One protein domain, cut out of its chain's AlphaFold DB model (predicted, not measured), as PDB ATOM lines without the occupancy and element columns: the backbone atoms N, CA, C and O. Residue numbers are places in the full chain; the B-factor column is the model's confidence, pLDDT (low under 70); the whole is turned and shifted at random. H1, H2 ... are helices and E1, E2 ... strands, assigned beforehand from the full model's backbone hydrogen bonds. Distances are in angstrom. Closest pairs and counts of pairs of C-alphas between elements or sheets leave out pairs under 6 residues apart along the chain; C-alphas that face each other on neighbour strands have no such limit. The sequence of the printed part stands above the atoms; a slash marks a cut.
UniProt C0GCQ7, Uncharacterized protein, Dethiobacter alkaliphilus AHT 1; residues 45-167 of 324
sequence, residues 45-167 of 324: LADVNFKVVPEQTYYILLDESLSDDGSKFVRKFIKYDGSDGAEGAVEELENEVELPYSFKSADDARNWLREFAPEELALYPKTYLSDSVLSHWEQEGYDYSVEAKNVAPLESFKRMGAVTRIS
ATOM      1  N   LEU A  45      -0.740  86.690 166.194       58.25
ATOM      2  CA  LEU A  45      -0.320  86.280 164.866       58.25
ATOM      3  C   LEU A  45       0.798  87.257 164.510       58.25
ATOM      4  O   LEU A  45       0.667  88.447 164.796       58.25
ATOM      5  N   ALA A  46       1.915  86.777 163.969       59.41
ATOM      6  CA  ALA A  46       3.104  87.608 163.755       59.41
ATOM      7  C   ALA A  46       2.811  88.916 162.977       59.41
ATOM      8  O   ALA A  46       3.534  89.904 163.139       59.41
ATOM      9  N   ASP A  47       1.706  88.950 162.226       77.81
ATOM     10  CA  ASP A  47       1.371  90.024 161.296       77.81
ATOM     11  C   ASP A  47       0.141  90.860 161.710       77.81
ATOM     12  O   ASP A  47       0.081  92.055 161.420       77.81
ATOM     13  N   VAL A  48      -0.826  90.290 162.445       88.94
ATOM     14  CA  VAL A  48      -2.054  90.994 162.863       88.94
ATOM     15  C   VAL A  48      -2.530  90.509 164.232       88.94
ATOM     16  O   VAL A  48      -2.699  89.315 164.463       88.94
ATOM     17  N   ASN A  49      -2.841  91.439 165.132       90.75
ATOM     18  CA  ASN A  49      -3.433  91.110 166.426       90.75
ATOM     19  C   ASN A  49      -4.933  91.385 166.431       90.75
ATOM     20  O   ASN A  49      -5.385  92.447 165.992       90.75
ATOM     21  N   PHE A  50      -5.682  90.458 167.025       91.31
ATOM     22  CA  PHE A  50      -7.136  90.512 167.110       91.31
ATOM     23  C   PHE A  50      -7.634  90.614 168.560       91.31
ATOM     24  O   PHE A  50      -6.931  90.224 169.496       91.31
ATOM     25  N   LYS A  51      -8.858  91.120 168.753       90.88
ATOM     26  CA  LYS A  51      -9.545  91.201 170.053       90.88
ATOM     27  C   LYS A  51     -11.028  90.863 169.944       90.88
ATOM     28  O   LYS A  51     -11.668  91.179 168.949       90.88
ATOM     29  N   VAL A  52     -11.597  90.331 171.021       91.19
ATOM     30  CA  VAL A  52     -13.040  90.085 171.118       91.19
ATOM     31  C   VAL A  52     -13.828  91.376 170.865       91.19
ATOM     32  O   VAL A  52     -13.522  92.430 171.426       91.19
ATOM     33  N   VAL A  53     -14.860  91.277 170.024       90.56
ATOM     34  CA  VAL A  53     -15.809  92.362 169.746       90.56
ATOM     35  C   VAL A  53     -17.189  91.940 170.254       90.56
ATOM     36  O   VAL A  53     -17.657  90.874 169.850       90.56
ATOM     37  N   PRO A  54     -17.860  92.745 171.099       89.88
ATOM     38  CA  PRO A  54     -19.184  92.414 171.617       89.88
ATOM     39  C   PRO A  54     -20.182  92.063 170.511       89.88
ATOM     40  O   PRO A  54     -20.224  92.715 169.468       89.88
ATOM     41  N   GLU A  55     -20.995  91.034 170.754       89.81
ATOM     42  CA  GLU A  55     -22.046  90.544 169.849       89.81
ATOM     43  C   GLU A  55     -21.539  90.023 168.489       89.81
ATOM     44  O   GLU A  55     -22.328  89.809 167.565       89.81
ATOM     45  N   GLN A  56     -20.231  89.801 168.340       92.06
ATOM     46  CA  GLN A  56     -19.632  89.253 167.125       92.06
ATOM     47  C   GLN A  56     -18.898  87.947 167.417       92.06
ATOM     48  O   GLN A  56     -18.164  87.836 168.394       92.06
ATOM     49  N   THR A  57     -19.038  86.986 166.505       95.00
ATOM     50  CA  THR A  57     -18.221  85.771 166.471       95.00
ATOM     51  C   THR A  57     -17.475  85.726 165.144       95.00
ATOM     52  O   THR A  57     -18.080  85.944 164.085       95.00
ATOM     53  N   TYR A  58     -16.172  85.467 165.192       96.06
ATOM     54  CA  TYR A  58     -15.328  85.344 164.007       96.06
ATOM     55  C   TYR A  58     -14.123  84.430 164.260       96.06
ATOM     56  O   TYR A  58     -13.841  84.056 165.401       96.06
ATOM     57  N   TYR A  59     -13.429  84.053 163.184       96.56
ATOM     58  CA  TYR A  59     -12.399  83.017 163.224       96.56
ATOM     59  C   TYR A  59     -11.137  83.456 162.495       96.56
ATOM     60  O   TYR A  59     -11.205  84.164 161.493       96.56
ATOM     61  N   ILE A  60      -9.991  82.986 162.968       95.81
ATOM     62  CA  ILE A  60      -8.700  83.122 162.298       95.81
ATOM     63  C   ILE A  60      -8.208  81.712 161.979       95.81
ATOM     64  O   ILE A  60      -8.004  80.931 162.905       95.81
ATOM     65  N   LEU A  61      -8.022  81.373 160.704       95.50
ATOM     66  CA  LEU A  61      -7.360  80.132 160.297       95.50
ATOM     67  C   LEU A  61      -5.845  80.322 160.416       95.50
ATOM     68  O   LEU A  61      -5.265  81.140 159.703       95.50
ATOM     69  N   LEU A  62      -5.224  79.584 161.334       92.38
ATOM     70  CA  LEU A  62      -3.802  79.695 161.648       92.38
ATOM     71  C   LEU A  62      -2.930  78.847 160.744       92.38
ATOM     72  O   LEU A  62      -1.890  79.321 160.293       92.38
ATOM     73  N   ASP A  63      -3.338  77.595 160.557       92.69
ATOM     74  CA  ASP A  63      -2.502  76.555 159.981       92.69
ATOM     75  C   ASP A  63      -3.349  75.432 159.379       92.69
ATOM     76  O   ASP A  63      -4.471  75.156 159.825       92.69
ATOM     77  N   GLU A  64      -2.762  74.764 158.393       94.81
ATOM     78  CA  GLU A  64      -3.273  73.546 157.786       94.81
ATOM     79  C   GLU A  64      -2.174  72.488 157.796       94.81
ATOM     80  O   GLU A  64      -1.084  72.681 157.258       94.81
ATOM     81  N   SER A  65      -2.469  71.340 158.390       95.12
ATOM     82  CA  SER A  65      -1.502  70.265 158.562       95.12
ATOM     83  C   SER A  65      -2.153  68.897 158.382       95.12
ATOM     84  O   SER A  65      -3.347  68.769 158.095       95.12
ATOM     85  N   LEU A  66      -1.340  67.851 158.496       96.81
ATOM     86  CA  LEU A  66      -1.809  66.477 158.582       96.81
ATOM     87  C   LEU A  66      -1.598  65.952 160.000       96.81
ATOM     88  O   LEU A  66      -0.670  66.379 160.688       96.81
ATOM     89  N   SER A  67      -2.402  64.969 160.398       95.56
ATOM     90  CA  SER A  67      -2.061  64.118 161.540       95.56
ATOM     91  C   SER A  67      -0.716  63.412 161.320       95.56
ATOM     92  O   SER A  67      -0.281  63.216 160.182       95.56
ATOM     93  N   ASP A  68      -0.081  62.957 162.402       92.94
ATOM     94  CA  ASP A  68       1.231  62.285 162.360       92.94
ATOM     95  C   ASP A  68       1.290  61.081 161.399       92.94
ATOM     96  O   ASP A  68       2.338  60.764 160.836       92.94
ATOM     97  N   ASP A  69       0.166  60.387 161.211       94.56
ATOM     98  CA  ASP A  69       0.029  59.238 160.311       94.56
ATOM     99  C   ASP A  69      -0.513  59.598 158.912       94.56
ATOM    100  O   ASP A  69      -0.670  58.726 158.049       94.56
ATOM    101  N   GLY A  70      -0.791  60.880 158.666       94.75
ATOM    102  CA  GLY A  70      -1.341  61.404 157.418       94.75
ATOM    103  C   GLY A  70      -2.795  61.017 157.155       94.75
ATOM    104  O   GLY A  70      -3.267  61.218 156.038       94.75
ATOM    105  N   SER A  71      -3.485  60.413 158.130       96.44
ATOM    106  CA  SER A  71      -4.865  59.933 157.986       96.44
ATOM    107  C   SER A  71      -5.921  61.020 158.170       96.44
ATOM    108  O   SER A  71      -7.068  60.809 157.784       96.44
ATOM    109  N   LYS A  72      -5.546  62.182 158.710       97.62
ATOM    110  CA  LYS A  72      -6.449  63.316 158.888       97.62
ATOM    111  C   LYS A  72      -5.855  64.592 158.336       97.62
ATOM    112  O   LYS A  72      -4.665  64.851 158.508       97.62
ATOM    113  N   PHE A  73      -6.710  65.400 157.728       97.94
ATOM    114  CA  PHE A  73      -6.420  66.789 157.415       97.94
ATOM    115  C   PHE A  73      -6.885  67.661 158.579       97.94
ATOM    116  O   PHE A  73      -8.025  67.533 159.023       97.94
ATOM    117  N   VAL A  74      -5.999  68.508 159.099       96.94
ATOM    118  CA  VAL A  74      -6.227  69.273 160.328       96.94
ATOM    119  C   VAL A  74      -6.127  70.760 160.031       96.94
ATOM    120  O   VAL A  74      -5.118  71.233 159.511       96.94
ATOM    121  N   ARG A  75      -7.162  71.510 160.407       96.44
ATOM    122  CA  ARG A  75      -7.178  72.975 160.372       96.44
ATOM    123  C   ARG A  75      -7.236  73.529 161.781       96.44
ATOM    124  O   ARG A  75      -8.136  73.173 162.543       96.44
ATOM    125  N   LYS A  76      -6.313  74.432 162.102       95.19
ATOM    126  CA  LYS A  76      -6.255  75.092 163.410       95.19
ATOM    127  C   LYS A  76      -6.822  76.492 163.315       95.19
ATOM    128  O   LYS A  76      -6.371  77.286 162.495       95.19
ATOM    129  N   PHE A  77      -7.783  76.803 164.169       95.25
ATOM    130  CA  PHE A  77      -8.420  78.106 164.230       95.25
ATOM    131  C   PHE A  77      -8.285  78.722 165.614       95.25
ATOM    132  O   PHE A  77      -8.252  78.018 166.619       95.25
ATOM    133  N   ILE A  78      -8.334  80.048 165.659       94.81
ATOM    134  CA  ILE A  78      -8.718  80.790 166.858       94.81
ATOM    135  C   ILE A  78     -10.112  81.343 166.617       94.81
ATOM    136  O   ILE A  78     -10.351  82.028 165.623       94.81
ATOM    137  N   LYS A  79     -11.029  81.058 167.530       95.31
ATOM    138  CA  LYS A  79     -12.361  81.643 167.589       95.31
ATOM    139  C   LYS A  79     -12.348  82.796 168.583       95.31
ATOM    140  O   LYS A  79     -11.936  82.626 169.726       95.31
ATOM    141  N   TYR A  80     -12.860  83.939 168.150       93.88
ATOM    142  CA  TYR A  80     -13.177  85.071 169.012       93.88
ATOM    143  C   TYR A  80     -14.695  85.157 169.121       93.88
ATOM    144  O   TYR A  80     -15.375  85.298 168.101       93.88
ATOM    145  N   ASP A  81     -15.228  85.043 170.336       93.38
ATOM    146  CA  ASP A  81     -16.665  84.984 170.589       93.38
ATOM    147  C   ASP A  81     -17.124  86.041 171.593       93.38
ATOM    148  O   ASP A  81     -16.979  85.886 172.803       93.38
ATOM    149  N   GLY A  82     -17.703  87.126 171.090       90.00
ATOM    150  CA  GLY A  82     -18.275  88.201 171.895       90.00
ATOM    151  C   GLY A  82     -19.748  88.016 172.248       90.00
ATOM    152  O   GLY A  82     -20.385  88.994 172.642       90.00
ATOM    153  N   SER A  83     -20.328  86.818 172.086       87.44
ATOM    154  CA  SER A  83     -21.747  86.572 172.398       87.44
ATOM    155  C   SER A  83     -22.113  86.879 173.853       87.44
ATOM    156  O   SER A  83     -23.238  87.297 174.124       87.44
ATOM    157  N   ASP A  84     -21.155  86.728 174.769       79.25
ATOM    158  CA  ASP A  84     -21.319  86.983 176.206       79.25
ATOM    159  C   ASP A  84     -20.990  88.441 176.596       79.25
ATOM    160  O   ASP A  84     -20.863  88.784 177.773       79.25
ATOM    161  N   GLY A  85     -20.883  89.339 175.611       69.25
ATOM    162  CA  GLY A  85     -20.601  90.756 175.815       69.25
ATOM    163  C   GLY A  85     -19.105  91.053 175.949       69.25
ATOM    164  O   GLY A  85     -18.285  90.523 175.203       69.25
ATOM    165  N   ALA A  86     -18.742  91.955 176.865       58.47
ATOM    166  CA  ALA A  86     -17.380  92.496 176.975       58.47
ATOM    167  C   ALA A  86     -16.328  91.493 177.496       58.47
ATOM    168  O   ALA A  86     -15.139  91.721 177.302       58.47
ATOM    169  N   GLU A  87     -16.752  90.400 178.137       66.19
ATOM    170  CA  GLU A  87     -15.870  89.344 178.667       66.19
ATOM    171  C   GLU A  87     -15.707  88.154 177.709       66.19
ATOM    172  O   GLU A  87     -15.240  87.105 178.139       66.19
ATOM    173  N   GLY A  88     -16.141  88.284 176.448       75.69
ATOM    174  CA  GLY A  88     -16.239  87.163 175.509       75.69
ATOM    175  C   GLY A  88     -14.985  86.280 175.399       75.69
ATOM    176  O   GLY A  88     -13.884  86.642 175.806       75.69
ATOM    177  N   ALA A  89     -15.157  85.084 174.849       86.38
ATOM    178  CA  ALA A  89     -14.148  84.036 174.895       86.38
ATOM    179  C   ALA A  89     -13.200  84.065 173.689       86.38
ATOM    180  O   ALA A  89     -13.592  84.380 172.562       86.38
ATOM    181  N   VAL A  90     -11.953  83.665 173.931       90.94
ATOM    182  CA  VAL A  90     -10.990  83.293 172.890       90.94
ATOM    183  C   VAL A  90     -10.720  81.802 173.040       90.94
ATOM    184  O   VAL A  90     -10.326  81.350 174.114       90.94
ATOM    185  N   GLU A  91     -10.973  81.034 171.985       92.38
ATOM    186  CA  GLU A  91     -10.894  79.571 172.004       92.38
ATOM    187  C   GLU A  91     -10.071  79.071 170.817       92.38
ATOM    188  O   GLU A  91     -10.319  79.456 169.674       92.38
ATOM    189  N   GLU A  92      -9.123  78.172 171.064       92.69
ATOM    190  CA  GLU A  92      -8.495  77.403 169.990       92.69
ATOM    191  C   GLU A  92      -9.424  76.266 169.562       92.69
ATOM    192  O   GLU A  92      -9.981  75.544 170.392       92.69
ATOM    193  N   LEU A  93      -9.590  76.102 168.252       94.38
ATOM    194  CA  LEU A  93     -10.387  75.039 167.657       94.38
ATOM    195  C   LEU A  93      -9.539  74.260 166.664       94.38
ATOM    196  O   LEU A  93      -8.846  74.842 165.832       94.38
ATOM    197  N   GLU A  94      -9.680  72.943 166.680       94.56
ATOM    198  CA  GLU A  94      -9.149  72.078 165.634       94.56
ATOM    199  C   GLU A  94     -10.323  71.445 164.884       94.56
ATOM    200  O   GLU A  94     -11.257  70.909 165.486       94.56
ATOM    201  N   ASN A  95     -10.304  71.562 163.558       94.56
ATOM    202  CA  ASN A  95     -11.198  70.828 162.674       94.56
ATOM    203  C   ASN A  95     -10.388  69.711 162.014       94.56
ATOM    204  O   ASN A  95      -9.438  69.990 161.281       94.56
ATOM    205  N   GLU A  96     -10.762  68.466 162.296       96.44
ATOM    206  CA  GLU A  96     -10.140  67.275 161.728       96.44
ATOM    207  C   GLU A  96     -11.084  66.614 160.723       96.44
ATOM    208  O   GLU A  96     -12.207  66.236 161.065       96.44
ATOM    209  N   VAL A  97     -10.593  66.401 159.505       96.69
ATOM    210  CA  VAL A  97     -11.295  65.668 158.450       96.69
ATOM    211  C   VAL A  97     -10.591  64.337 158.229       96.69
ATOM    212  O   VAL A  97      -9.406  64.298 157.889       96.69
ATOM    213  N   GLU A  98     -11.321  63.238 158.413       96.88
ATOM    214  CA  GLU A  98     -10.818  61.888 158.146       96.88
ATOM    215  C   GLU A  98     -10.603  61.687 156.639       96.88
ATOM    216  O   GLU A  98     -11.502  61.906 155.824       96.88
ATOM    217  N   LEU A  99      -9.411  61.230 156.263       97.00
ATOM    218  CA  LEU A  99      -9.027  60.982 154.877       97.00
ATOM    219  C   LEU A  99      -9.207  59.493 154.535       97.00
ATOM    220  O   LEU A  99      -9.011  58.615 155.378       97.00
ATOM    221  N   PRO A 100      -9.536  59.149 153.278       95.06
ATOM    222  CA  PRO A 100      -9.740  57.753 152.866       95.06
ATOM    223  C   PRO A 100      -8.465  56.896 152.933       95.06
ATOM    224  O   PRO A 100      -8.534  55.665 152.913       95.06
ATOM    225  N   TYR A 101      -7.299  57.537 152.936       94.19
ATOM    226  CA  TYR A 101      -5.975  56.940 153.049       94.19
ATOM    227  C   TYR A 101      -4.976  58.012 153.497       94.19
ATOM    228  O   TYR A 101      -5.289  59.196 153.502       94.19
ATOM    229  N   SER A 102      -3.766  57.583 153.858       95.56
ATOM    230  CA  SER A 102      -2.694  58.487 154.280       95.56
ATOM    231  C   SER A 102      -2.163  59.322 153.110       95.56
ATOM    232  O   SER A 102      -1.810  58.772 152.059       95.56
ATOM    233  N   PHE A 103      -2.082  60.635 153.311       96.50
ATOM    234  CA  PHE A 103      -1.438  61.577 152.396       96.50
ATOM    235  C   PHE A 103      -0.060  61.992 152.919       96.50
ATOM    236  O   PHE A 103       0.251  61.846 154.098       96.50
ATOM    237  N   LYS A 104       0.801  62.483 152.021       93.50
ATOM    238  CA  LYS A 104       2.177  62.888 152.364       93.50
ATOM    239  C   LYS A 104       2.325  64.379 152.654       93.50
ATOM    240  O   LYS A 104       3.333  64.770 153.234       93.50
ATOM    241  N   SER A 105       1.368  65.192 152.222       93.75
ATOM    242  CA  SER A 105       1.344  66.636 152.427       93.75
ATOM    243  C   SER A 105      -0.091  67.119 152.635       93.75
ATOM    244  O   SER A 105      -1.044  66.498 152.151       93.75
ATOM    245  N   ALA A 106      -0.231  68.234 153.352       93.50
ATOM    246  CA  ALA A 106      -1.515  68.903 153.542       93.50
ATOM    247  C   ALA A 106      -2.108  69.365 152.199       93.50
ATOM    248  O   ALA A 106      -3.311  69.244 151.997       93.50
ATOM    249  N   ASP A 107      -1.268  69.799 151.254       94.06
ATOM    250  CA  ASP A 107      -1.695  70.184 149.905       94.06
ATOM    251  C   ASP A 107      -2.306  69.021 149.111       94.06
ATOM    252  O   ASP A 107      -3.399  69.158 148.562       94.06
ATOM    253  N   ASP A 108      -1.667  67.842 149.099       94.81
ATOM    254  CA  ASP A 108      -2.213  66.675 148.392       94.81
ATOM    255  C   ASP A 108      -3.581  66.279 148.977       94.81
ATOM    256  O   ASP A 108      -4.515  65.958 148.236       94.81
ATOM    257  N   ALA A 109      -3.707  66.322 150.308       96.56
ATOM    258  CA  ALA A 109      -4.957  66.031 151.003       96.56
ATOM    259  C   ALA A 109      -6.038  67.077 150.699       96.56
ATOM    260  O   ALA A 109      -7.164  66.709 150.365       96.56
ATOM    261  N   ARG A 110      -5.702  68.370 150.749       96.56
ATOM    262  CA  ARG A 110      -6.626  69.471 150.447       96.56
ATOM    263  C   ARG A 110      -7.100  69.422 148.998       96.56
ATOM    264  O   ARG A 110      -8.295  69.533 148.741       96.56
ATOM    265  N   ASN A 111      -6.205  69.175 148.042       95.00
ATOM    266  CA  ASN A 111      -6.575  69.021 146.634       95.00
ATOM    267  C   ASN A 111      -7.505  67.827 146.404       95.00
ATOM    268  O   ASN A 111      -8.454  67.939 145.625       95.00
ATOM    269  N   TRP A 112      -7.268  66.714 147.100       96.25
ATOM    270  CA  TRP A 112      -8.169  65.567 147.063       96.25
ATOM    271  C   TRP A 112      -9.543  65.903 147.654       96.25
ATOM    272  O   TRP A 112     -10.563  65.651 147.014       96.25
ATOM    273  N   LEU A 113      -9.584  66.526 148.837       96.81
ATOM    274  CA  LEU A 113     -10.832  66.953 149.473       96.81
ATOM    275  C   LEU A 113     -11.616  67.903 148.564       96.81
ATOM    276  O   LEU A 113     -12.813  67.729 148.388       96.81
ATOM    277  N   ARG A 114     -10.953  68.835 147.884       95.81
ATOM    278  CA  ARG A 114     -11.609  69.754 146.946       95.81
ATOM    279  C   ARG A 114     -12.302  69.030 145.788       95.81
ATOM    280  O   ARG A 114     -13.372  69.455 145.359       95.81
ATOM    281  N   GLU A 115     -11.704  67.962 145.262       94.88
ATOM    282  CA  GLU A 115     -12.264  67.207 144.132       94.88
ATOM    283  C   GLU A 115     -13.382  66.243 144.562       94.88
ATOM    284  O   GLU A 115     -14.356  66.067 143.826       94.88
ATOM    285  N   PHE A 116     -13.261  65.631 145.744       96.50
ATOM    286  CA  PHE A 116     -14.109  64.501 146.145       96.50
ATOM    287  C   PHE A 116     -15.033  64.761 147.344       96.50
ATOM    288  O   PHE A 116     -16.024  64.043 147.479       96.50
ATOM    289  N   ALA A 117     -14.735  65.750 148.187       95.94
ATOM    290  CA  ALA A 117     -15.492  66.117 149.390       95.94
ATOM    291  C   ALA A 117     -15.377  67.631 149.708       95.94
ATOM    292  O   ALA A 117     -14.892  68.011 150.779       95.94
ATOM    293  N   PRO A 118     -15.757  68.533 148.778       94.81
ATOM    294  CA  PRO A 118     -15.526  69.974 148.924       94.81
ATOM    295  C   PRO A 118     -16.238  70.589 150.138       94.81
ATOM    296  O   PRO A 118     -15.775  71.579 150.694       94.81
ATOM    297  N   GLU A 119     -17.351  70.015 150.588       94.25
ATOM    298  CA  GLU A 119     -18.061  70.452 151.790       94.25
ATOM    299  C   GLU A 119     -17.213  70.368 153.068       94.25
ATOM    300  O   GLU A 119     -17.381  71.211 153.949       94.25
ATOM    301  N   GLU A 120     -16.270  69.424 153.142       94.88
ATOM    302  CA  GLU A 120     -15.352  69.254 154.279       94.88
ATOM    303  C   GLU A 120     -14.287  70.365 154.328       94.88
ATOM    304  O   GLU A 120     -13.659  70.606 155.359       94.88
ATOM    305  N   LEU A 121     -14.102  71.093 153.220       95.19
ATOM    306  CA  LEU A 121     -13.228  72.260 153.148       95.19
ATOM    307  C   LEU A 121     -13.946  73.575 153.467       95.19
ATOM    308  O   LEU A 121     -13.307  74.625 153.463       95.19
ATOM    309  N   ALA A 122     -15.244  73.581 153.768       92.81
ATOM    310  CA  ALA A 122     -15.925  74.822 154.113       92.81
ATOM    311  C   ALA A 122     -15.350  75.436 155.409       92.81
ATOM    312  O   ALA A 122     -15.301  74.794 156.457       92.81
ATOM    313  N   LEU A 123     -14.936  76.704 155.351       96.44
ATOM    314  CA  LEU A 123     -14.486  77.444 156.537       96.44
ATOM    315  C   LEU A 123     -15.672  77.876 157.405       96.44
ATOM    316  O   LEU A 123     -16.801  77.983 156.922       96.44
ATOM    317  N   TYR A 124     -15.414  78.214 158.667       96.44
ATOM    318  CA  TYR A 124     -16.397  78.914 159.490       96.44
ATOM    319  C   TYR A 124     -16.726  80.304 158.905       96.44
ATOM    320  O   TYR A 124     -15.876  80.917 158.255       96.44
ATOM    321  N   PRO A 125     -17.939  80.847 159.105       95.06
ATOM    322  CA  PRO A 125     -18.273  82.191 158.628       95.06
ATOM    323  C   PRO A 125     -17.341  83.264 159.206       95.06
ATOM    324  O   PRO A 125     -16.989  83.189 160.378       95.06
ATOM    325  N   LYS A 126     -17.014  84.298 158.417       96.06
ATOM    326  CA  LYS A 126     -16.110  85.395 158.821       96.06
ATOM    327  C   LYS A 126     -14.739  84.867 159.275       96.06
ATOM    328  O   LYS A 126     -14.286  85.164 160.380       96.06
ATOM    329  N   THR A 127     -14.095  84.075 158.420       97.19
ATOM    330  CA  THR A 127     -12.734  83.582 158.660       97.19
ATOM    331  C   THR A 127     -11.700  84.512 158.032       97.19
ATOM    332  O   THR A 127     -11.761  84.776 156.834       97.19
ATOM    333  N   TYR A 128     -10.738  84.981 158.822       95.81
ATOM    334  CA  TYR A 128      -9.492  85.565 158.324       95.81
ATOM    335  C   TYR A 128      -8.482  84.447 158.047       95.81
ATOM    336  O   TYR A 128      -8.391  83.494 158.825       95.81
ATOM    337  N   LEU A 129      -7.716  84.563 156.965       94.12
ATOM    338  CA  LEU A 129      -6.615  83.648 156.661       94.12
ATOM    339  C   LEU A 129      -5.317  84.256 157.180       94.12
ATOM    340  O   LEU A 129      -5.007  85.389 156.823       94.12
ATOM    341  N   SER A 130      -4.559  83.522 157.997       91.75
ATOM    342  CA  SER A 130      -3.216  83.964 158.378       91.75
ATOM    343  C   SER A 130      -2.317  84.094 157.145       91.75
ATOM    344  O   SER A 130      -2.459  83.344 156.174       91.75
ATOM    345  N   ASP A 131      -1.335  84.991 157.211       87.25
ATOM    346  CA  ASP A 131      -0.363  85.196 156.134       87.25
ATOM    347  C   ASP A 131       0.393  83.906 155.802       87.25
ATOM    348  O   ASP A 131       0.726  83.664 154.644       87.25
ATOM    349  N   SER A 132       0.611  83.031 156.792       87.31
ATOM    350  CA  SER A 132       1.219  81.720 156.555       87.31
ATOM    351  C   SER A 132       0.333  80.819 155.698       87.31
ATOM    352  O   SER A 132       0.840  80.163 154.792       87.31
ATOM    353  N   VAL A 133      -0.971  80.757 155.977       91.94
ATOM    354  CA  VAL A 133      -1.907  79.927 155.205       91.94
ATOM    355  C   VAL A 133      -2.065  80.494 153.803       91.94
ATOM    356  O   VAL A 133      -1.930  79.758 152.826       91.94
ATOM    357  N   LEU A 134      -2.266  81.810 153.702       91.50
ATOM    358  CA  LEU A 134      -2.388  82.501 152.424       91.50
ATOM    359  C   LEU A 134      -1.130  82.301 151.565       91.50
ATOM    360  O   LEU A 134      -1.238  81.901 150.409       91.50
ATOM    361  N   SER A 135       0.058  82.473 152.151       89.31
ATOM    362  CA  SER A 135       1.334  82.264 151.458       89.31
ATOM    363  C   SER A 135       1.493  80.836 150.944       89.31
ATOM    364  O   SER A 135       1.996  80.647 149.838       89.31
ATOM    365  N   HIS A 136       1.091  79.821 151.720       90.88
ATOM    366  CA  HIS A 136       1.138  78.433 151.255       90.88
ATOM    367  C   HIS A 136       0.183  78.216 150.078       90.88
ATOM    368  O   HIS A 136       0.618  77.740 149.029       90.88
ATOM    369  N   TRP A 137      -1.071  78.662 150.197       94.31
ATOM    370  CA  TRP A 137      -2.062  78.529 149.126       94.31
ATOM    371  C   TRP A 137      -1.609  79.206 147.829       94.31
ATOM    372  O   TRP A 137      -1.756  78.636 146.748       94.31
ATOM    373  N   GLU A 138      -1.016  80.398 147.921       93.00
ATOM    374  CA  GLU A 138      -0.483  81.120 146.765       93.00
ATOM    375  C   GLU A 138       0.719  80.413 146.133       93.00
ATOM    376  O   GLU A 138       0.779  80.277 144.907       93.00
ATOM    377  N   GLN A 139       1.662  79.925 146.946       91.31
ATOM    378  CA  GLN A 139       2.832  79.178 146.466       91.31
ATOM    379  C   GLN A 139       2.438  77.879 145.756       91.31
ATOM    380  O   GLN A 139       3.095  77.471 144.795       91.31
ATOM    381  N   GLU A 140       1.360  77.249 146.212       91.25
ATOM    382  CA  GLU A 140       0.813  76.007 145.667       91.25
ATOM    383  C   GLU A 140      -0.107  76.259 144.457       91.25
ATOM    384  O   GLU A 140      -0.448  75.327 143.727       91.25
ATOM    385  N   GLY A 141      -0.486  77.517 144.196       91.62
ATOM    386  CA  GLY A 141      -1.464  77.865 143.162       91.62
ATOM    387  C   GLY A 141      -2.849  77.278 143.449       91.62
ATOM    388  O   GLY A 141      -3.569  76.909 142.517       91.62
ATOM    389  N   TYR A 142      -3.197  77.149 144.731       94.25
ATOM    390  CA  TYR A 142      -4.440  76.546 145.189       94.25
ATOM    391  C   TYR A 142      -5.649  77.428 144.840       94.25
ATOM    392  O   TYR A 142      -5.701  78.616 145.158       94.25
ATOM    393  N   ASP A 143      -6.651  76.833 144.191       92.75
ATOM    394  CA  ASP A 143      -7.941  77.476 143.927       92.75
ATOM    395  C   ASP A 143      -8.887  77.221 145.105       92.75
ATOM    396  O   ASP A 143      -9.508  76.158 145.201       92.75
ATOM    397  N   TYR A 144      -8.984  78.228 145.974       93.25
ATOM    398  CA  TYR A 144      -9.782  78.243 147.202       93.25
ATOM    399  C   TYR A 144     -11.233  78.711 146.983       93.25
ATOM    400  O   TYR A 144     -11.878  79.256 147.881       93.25
ATOM    401  N   SER A 145     -11.787  78.541 145.777       92.69
ATOM    402  CA  SER A 145     -13.166  78.955 145.461       92.69
ATOM    403  C   SER A 145     -14.236  78.323 146.363       92.69
ATOM    404  O   SER A 145     -15.305  78.913 146.544       92.69
ATOM    405  N   VAL A 146     -13.951  77.164 146.961       92.56
ATOM    406  CA  VAL A 146     -14.813  76.503 147.950       92.56
ATOM    407  C   VAL A 146     -14.847  77.297 149.263       92.56
ATOM    408  O   VAL A 146     -15.923  77.585 149.793       92.56
ATOM    409  N   GLU A 147     -13.683  77.706 149.764       95.56
ATOM    410  CA  GLU A 147     -13.504  78.466 151.001       95.56
ATOM    411  C   GLU A 147     -13.936  79.931 150.874       95.56
ATOM    412  O   GLU A 147     -14.427  80.522 151.841       95.56
ATOM    413  N   ALA A 148     -13.790  80.509 149.677       93.00
ATOM    414  CA  ALA A 148     -13.912  81.942 149.403       93.00
ATOM    415  C   ALA A 148     -15.208  82.586 149.924       93.00
ATOM    416  O   ALA A 148     -15.215  83.763 150.271       93.00
ATOM    417  N   LYS A 149     -16.307  81.828 150.024       93.25
ATOM    418  CA  LYS A 149     -17.589  82.331 150.546       93.25
ATOM    419  C   LYS A 149     -17.508  82.791 152.007       93.25
ATOM    420  O   LYS A 149     -18.266  83.671 152.409       93.25
ATOM    421  N   ASN A 150     -16.650  82.155 152.796       96.25
ATOM    422  CA  ASN A 150     -16.551  82.379 154.235       96.25
ATOM    423  C   ASN A 150     -15.266  83.117 154.636       96.25
ATOM    424  O   ASN A 150     -15.164  83.552 155.785       96.25
ATOM    425  N   VAL A 151     -14.334  83.303 153.696       96.12
ATOM    426  CA  VAL A 151     -13.168  84.173 153.865       96.12
ATOM    427  C   VAL A 151     -13.625  85.629 153.922       96.12
ATOM    428  O   VAL A 151     -14.385  86.089 153.068       96.12
ATOM    429  N   ALA A 152     -13.161  86.360 154.930       95.12
ATOM    430  CA  ALA A 152     -13.364  87.795 155.058       95.12
ATOM    431  C   ALA A 152     -12.014  88.528 154.956       95.12
ATOM    432  O   ALA A 152     -11.022  88.061 155.520       95.12
ATOM    433  N   PRO A 153     -11.955  89.671 154.252       92.56
ATOM    434  CA  PRO A 153     -10.728  90.452 154.128       92.56
ATOM    435  C   PRO A 153     -10.414  91.204 155.432       92.56
ATOM    436  O   PRO A 153     -11.329  91.486 156.218       92.56
ATOM    437  N   LEU A 154      -9.147  91.582 155.646       91.38
ATOM    438  CA  LEU A 154      -8.689  92.316 156.839       91.38
ATOM    439  C   LEU A 154      -9.505  93.596 157.078       91.38
ATOM    440  O   LEU A 154      -9.855  93.925 158.213       91.38
ATOM    441  N   GLU A 155      -9.882  94.280 155.999       90.12
ATOM    442  CA  GLU A 155     -10.748  95.460 155.966       90.12
ATOM    443  C   GLU A 155     -12.036  95.244 156.771       90.12
ATOM    444  O   GLU A 155     -12.472  96.131 157.509       90.12
ATOM    445  N   SER A 156     -12.644  94.059 156.657       91.81
ATOM    446  CA  SER A 156     -13.879  93.725 157.370       91.81
ATOM    447  C   SER A 156     -13.651  93.637 158.877       91.81
ATOM    448  O   SER A 156     -14.516  94.048 159.651       91.81
ATOM    449  N   PHE A 157     -12.501  93.113 159.303       92.56
ATOM    450  CA  PHE A 157     -12.144  92.994 160.717       92.56
ATOM    451  C   PHE A 157     -11.748  94.344 161.313       92.56
ATOM    452  O   PHE A 157     -12.163  94.665 162.426       92.56
ATOM    453  N   LYS A 158     -11.032  95.180 160.552       91.25
ATOM    454  CA  LYS A 158     -10.755  96.578 160.915       91.25
ATOM    455  C   LYS A 158     -12.055  97.349 161.163       91.25
ATOM    456  O   LYS A 158     -12.215  97.905 162.241       91.25
ATOM    457  N   ARG A 159     -13.014  97.318 160.225       89.69
ATOM    458  CA  ARG A 159     -14.318  98.009 160.371       89.69
ATOM    459  C   ARG A 159     -15.143  97.502 161.557       89.69
ATOM    460  O   ARG A 159     -15.915  98.257 162.135       89.69
ATOM    461  N   MET A 160     -14.984  96.231 161.921       90.38
ATOM    462  CA  MET A 160     -15.614  95.646 163.110       90.38
ATOM    463  C   MET A 160     -14.959  96.122 164.419       90.38
ATOM    464  O   MET A 160     -15.541  95.962 165.489       90.38
ATOM    465  N   GLY A 161     -13.754  96.698 164.356       90.06
ATOM    466  CA  GLY A 161     -12.933  96.996 165.526       90.06
ATOM    467  C   GLY A 161     -12.278  95.751 166.124       90.06
ATOM    468  O   GLY A 161     -11.916  95.767 167.294       90.06
ATOM    469  N   ALA A 162     -12.142  94.671 165.350       91.56
ATOM    470  CA  ALA A 162     -11.564  93.408 165.804       91.56
ATOM    471  C   ALA A 162     -10.030  93.406 165.786       91.56
ATOM    472  O   ALA A 162      -9.429  92.500 166.349       91.56
ATOM    473  N   VAL A 163      -9.394  94.392 165.149       92.69
ATOM    474  CA  VAL A 163      -7.935  94.464 164.971       92.69
ATOM    475  C   VAL A 163      -7.338  95.489 165.930       92.69
ATOM    476  O   VAL A 163      -7.815  96.619 166.006       92.69
ATOM    477  N   THR A 164      -6.276  95.118 166.644       91.12
ATOM    478  CA  THR A 164      -5.567  96.000 167.595       91.12
ATOM    479  C   THR A 164      -4.166  96.375 167.138       91.12
ATOM    480  O   THR A 164      -3.641  97.426 167.527       91.12
ATOM    481  N   ARG A 165      -3.552  95.531 166.304       91.75
ATOM    482  CA  ARG A 165      -2.227  95.760 165.734       91.75
ATOM    483  C   ARG A 165      -2.128  95.169 164.336       91.75
ATOM    484  O   ARG A 165      -2.657  94.089 164.099       91.75
ATOM    485  N   ILE A 166      -1.405  95.854 163.464       91.38
ATOM    486  CA  ILE A 166      -1.007  95.422 162.128       91.38
ATOM    487  C   ILE A 166       0.513  95.615 162.033       91.38
ATOM    488  O   ILE A 166       1.036  96.656 162.433       91.38
ATOM    489  N   SER A 167       1.234  94.600 161.565       88.88
ATOM    490  CA  SER A 167       2.694  94.641 161.400       88.88
ATOM    491  C   SER A 167       3.133  95.371 160.127       88.88
ATOM    492  O   SER A 167       4.303  95.724 160.005       88.88
TER     493      SER A 167
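What this domain is: This is residues 45 to 167 of the 324 residues of an uncharacterized protein of Dethiobacter alkaliphilus AHT 1 (UniProt C0GCQ7). A long, strongly twisted ribbon of three antiparallel strands, E2, E3 and E4, runs the length of this elongated domain, with the short strand E5 added beside E2. H1 crosses the ribbon near the end where E2 stops and E3 begins, H3 packs on E2 about Asp 63, and near the other end of the ribbon sits a small pair of strands, E1 and E6, with H4 beside E6. The printed part has 123 residues with four named helices and six named strands, in the order E1 E2 E3 E4 H1 H2 E5 H3 H4 E6, and its class is mixed, helices and strands. The larger sheet has the order E4 E3 E2 E5 and is mixed; the smaller, E1 and E6, is antiparallel. The whole is compact, with a radius of gyration of the C-alphas of 15.0 A, and spans 44 by 27 by 24 A.

Where its parts are: Start in the large sheet: find C-alpha 57 at (-18.221, 85.771, 166.471), from where E2 runs through residues 57 to 66, 26.5 A, to C-alpha 66 at (-1.809, 66.477, 158.582). E2 bends by 55 degrees at residue 62. E3, residues 72 to 81, is 26.7 A long, and E4, residues 89 to 98, is 28.0 A. The fourth strand is E5, residues 127 to 129. Look next for the helices: H1 is residues 106 to 116 and 15.3 A long, H2 residues 118 to 121, H3 residues 131 to 140 and 14.0 A long, and H4 residues 154 to 160 and 9.9 A long. The small sheet is E1, residues 48 to 50, and E6, residues 163 to 166, which ends at C-alpha 166, (-1.007, 95.422, 162.128).

How they stand to each other: Begin with E2, E3 and E4, a meander, each strand the antiparallel neighbour of the one before; E2 and E3 form a hairpin, and so do E3 and E4. Between E3 and E2 look for N 60 and O 78, 2.8 A apart and within hydrogen-bond range; between E4 and E3, for N 77 and O 93, also 2.8 A. E5 is the parallel neighbour of E2, with N 61 and O 128 2.9 A apart. E4, H1, H2 and E5 make a split strand-helix-strand unit, two strands of one sheet joined through helices, with E3 and E2 between them in the sheet, and its crossover is right-handed. H1 is on the sheet at a height of 10.3 A and runs across the strands, at 80 degrees to E3 on the local plane; its closest C-alpha pair with E2 is Ser 65 and Ala 106, 5.2 A. H1 touches H2, closest at the C-alphas of Arg 114 and Leu 121, 6.9 A. H3 is on the opposite face from H1 at a height of 7.1 A, over none of the strands; the C-alphas of Asp 63 and Val 133, the closest of E2 and H3, are 5.9 A apart. H4 only grazes this sheet, with residues 154 to 157. E1 and E6 are antiparallel at 168 degrees, with N 49 and O 165 2.9 A apart. In H1, H3 and H4 every O i to N i+4 pair is within hydrogen-bond range; H2 is too short for such a pair.

The domain as a whole: The C-alphas farthest apart are those of Ala 86 and Tyr 101, 44.3 A. The printed part has no cut, and its one long link is H3 to H4, residues 141 to 153. The mean pLDDT of the printed part is 91.9; look for values under 70 at residues 45 to 46 and 85 to 87 of this model.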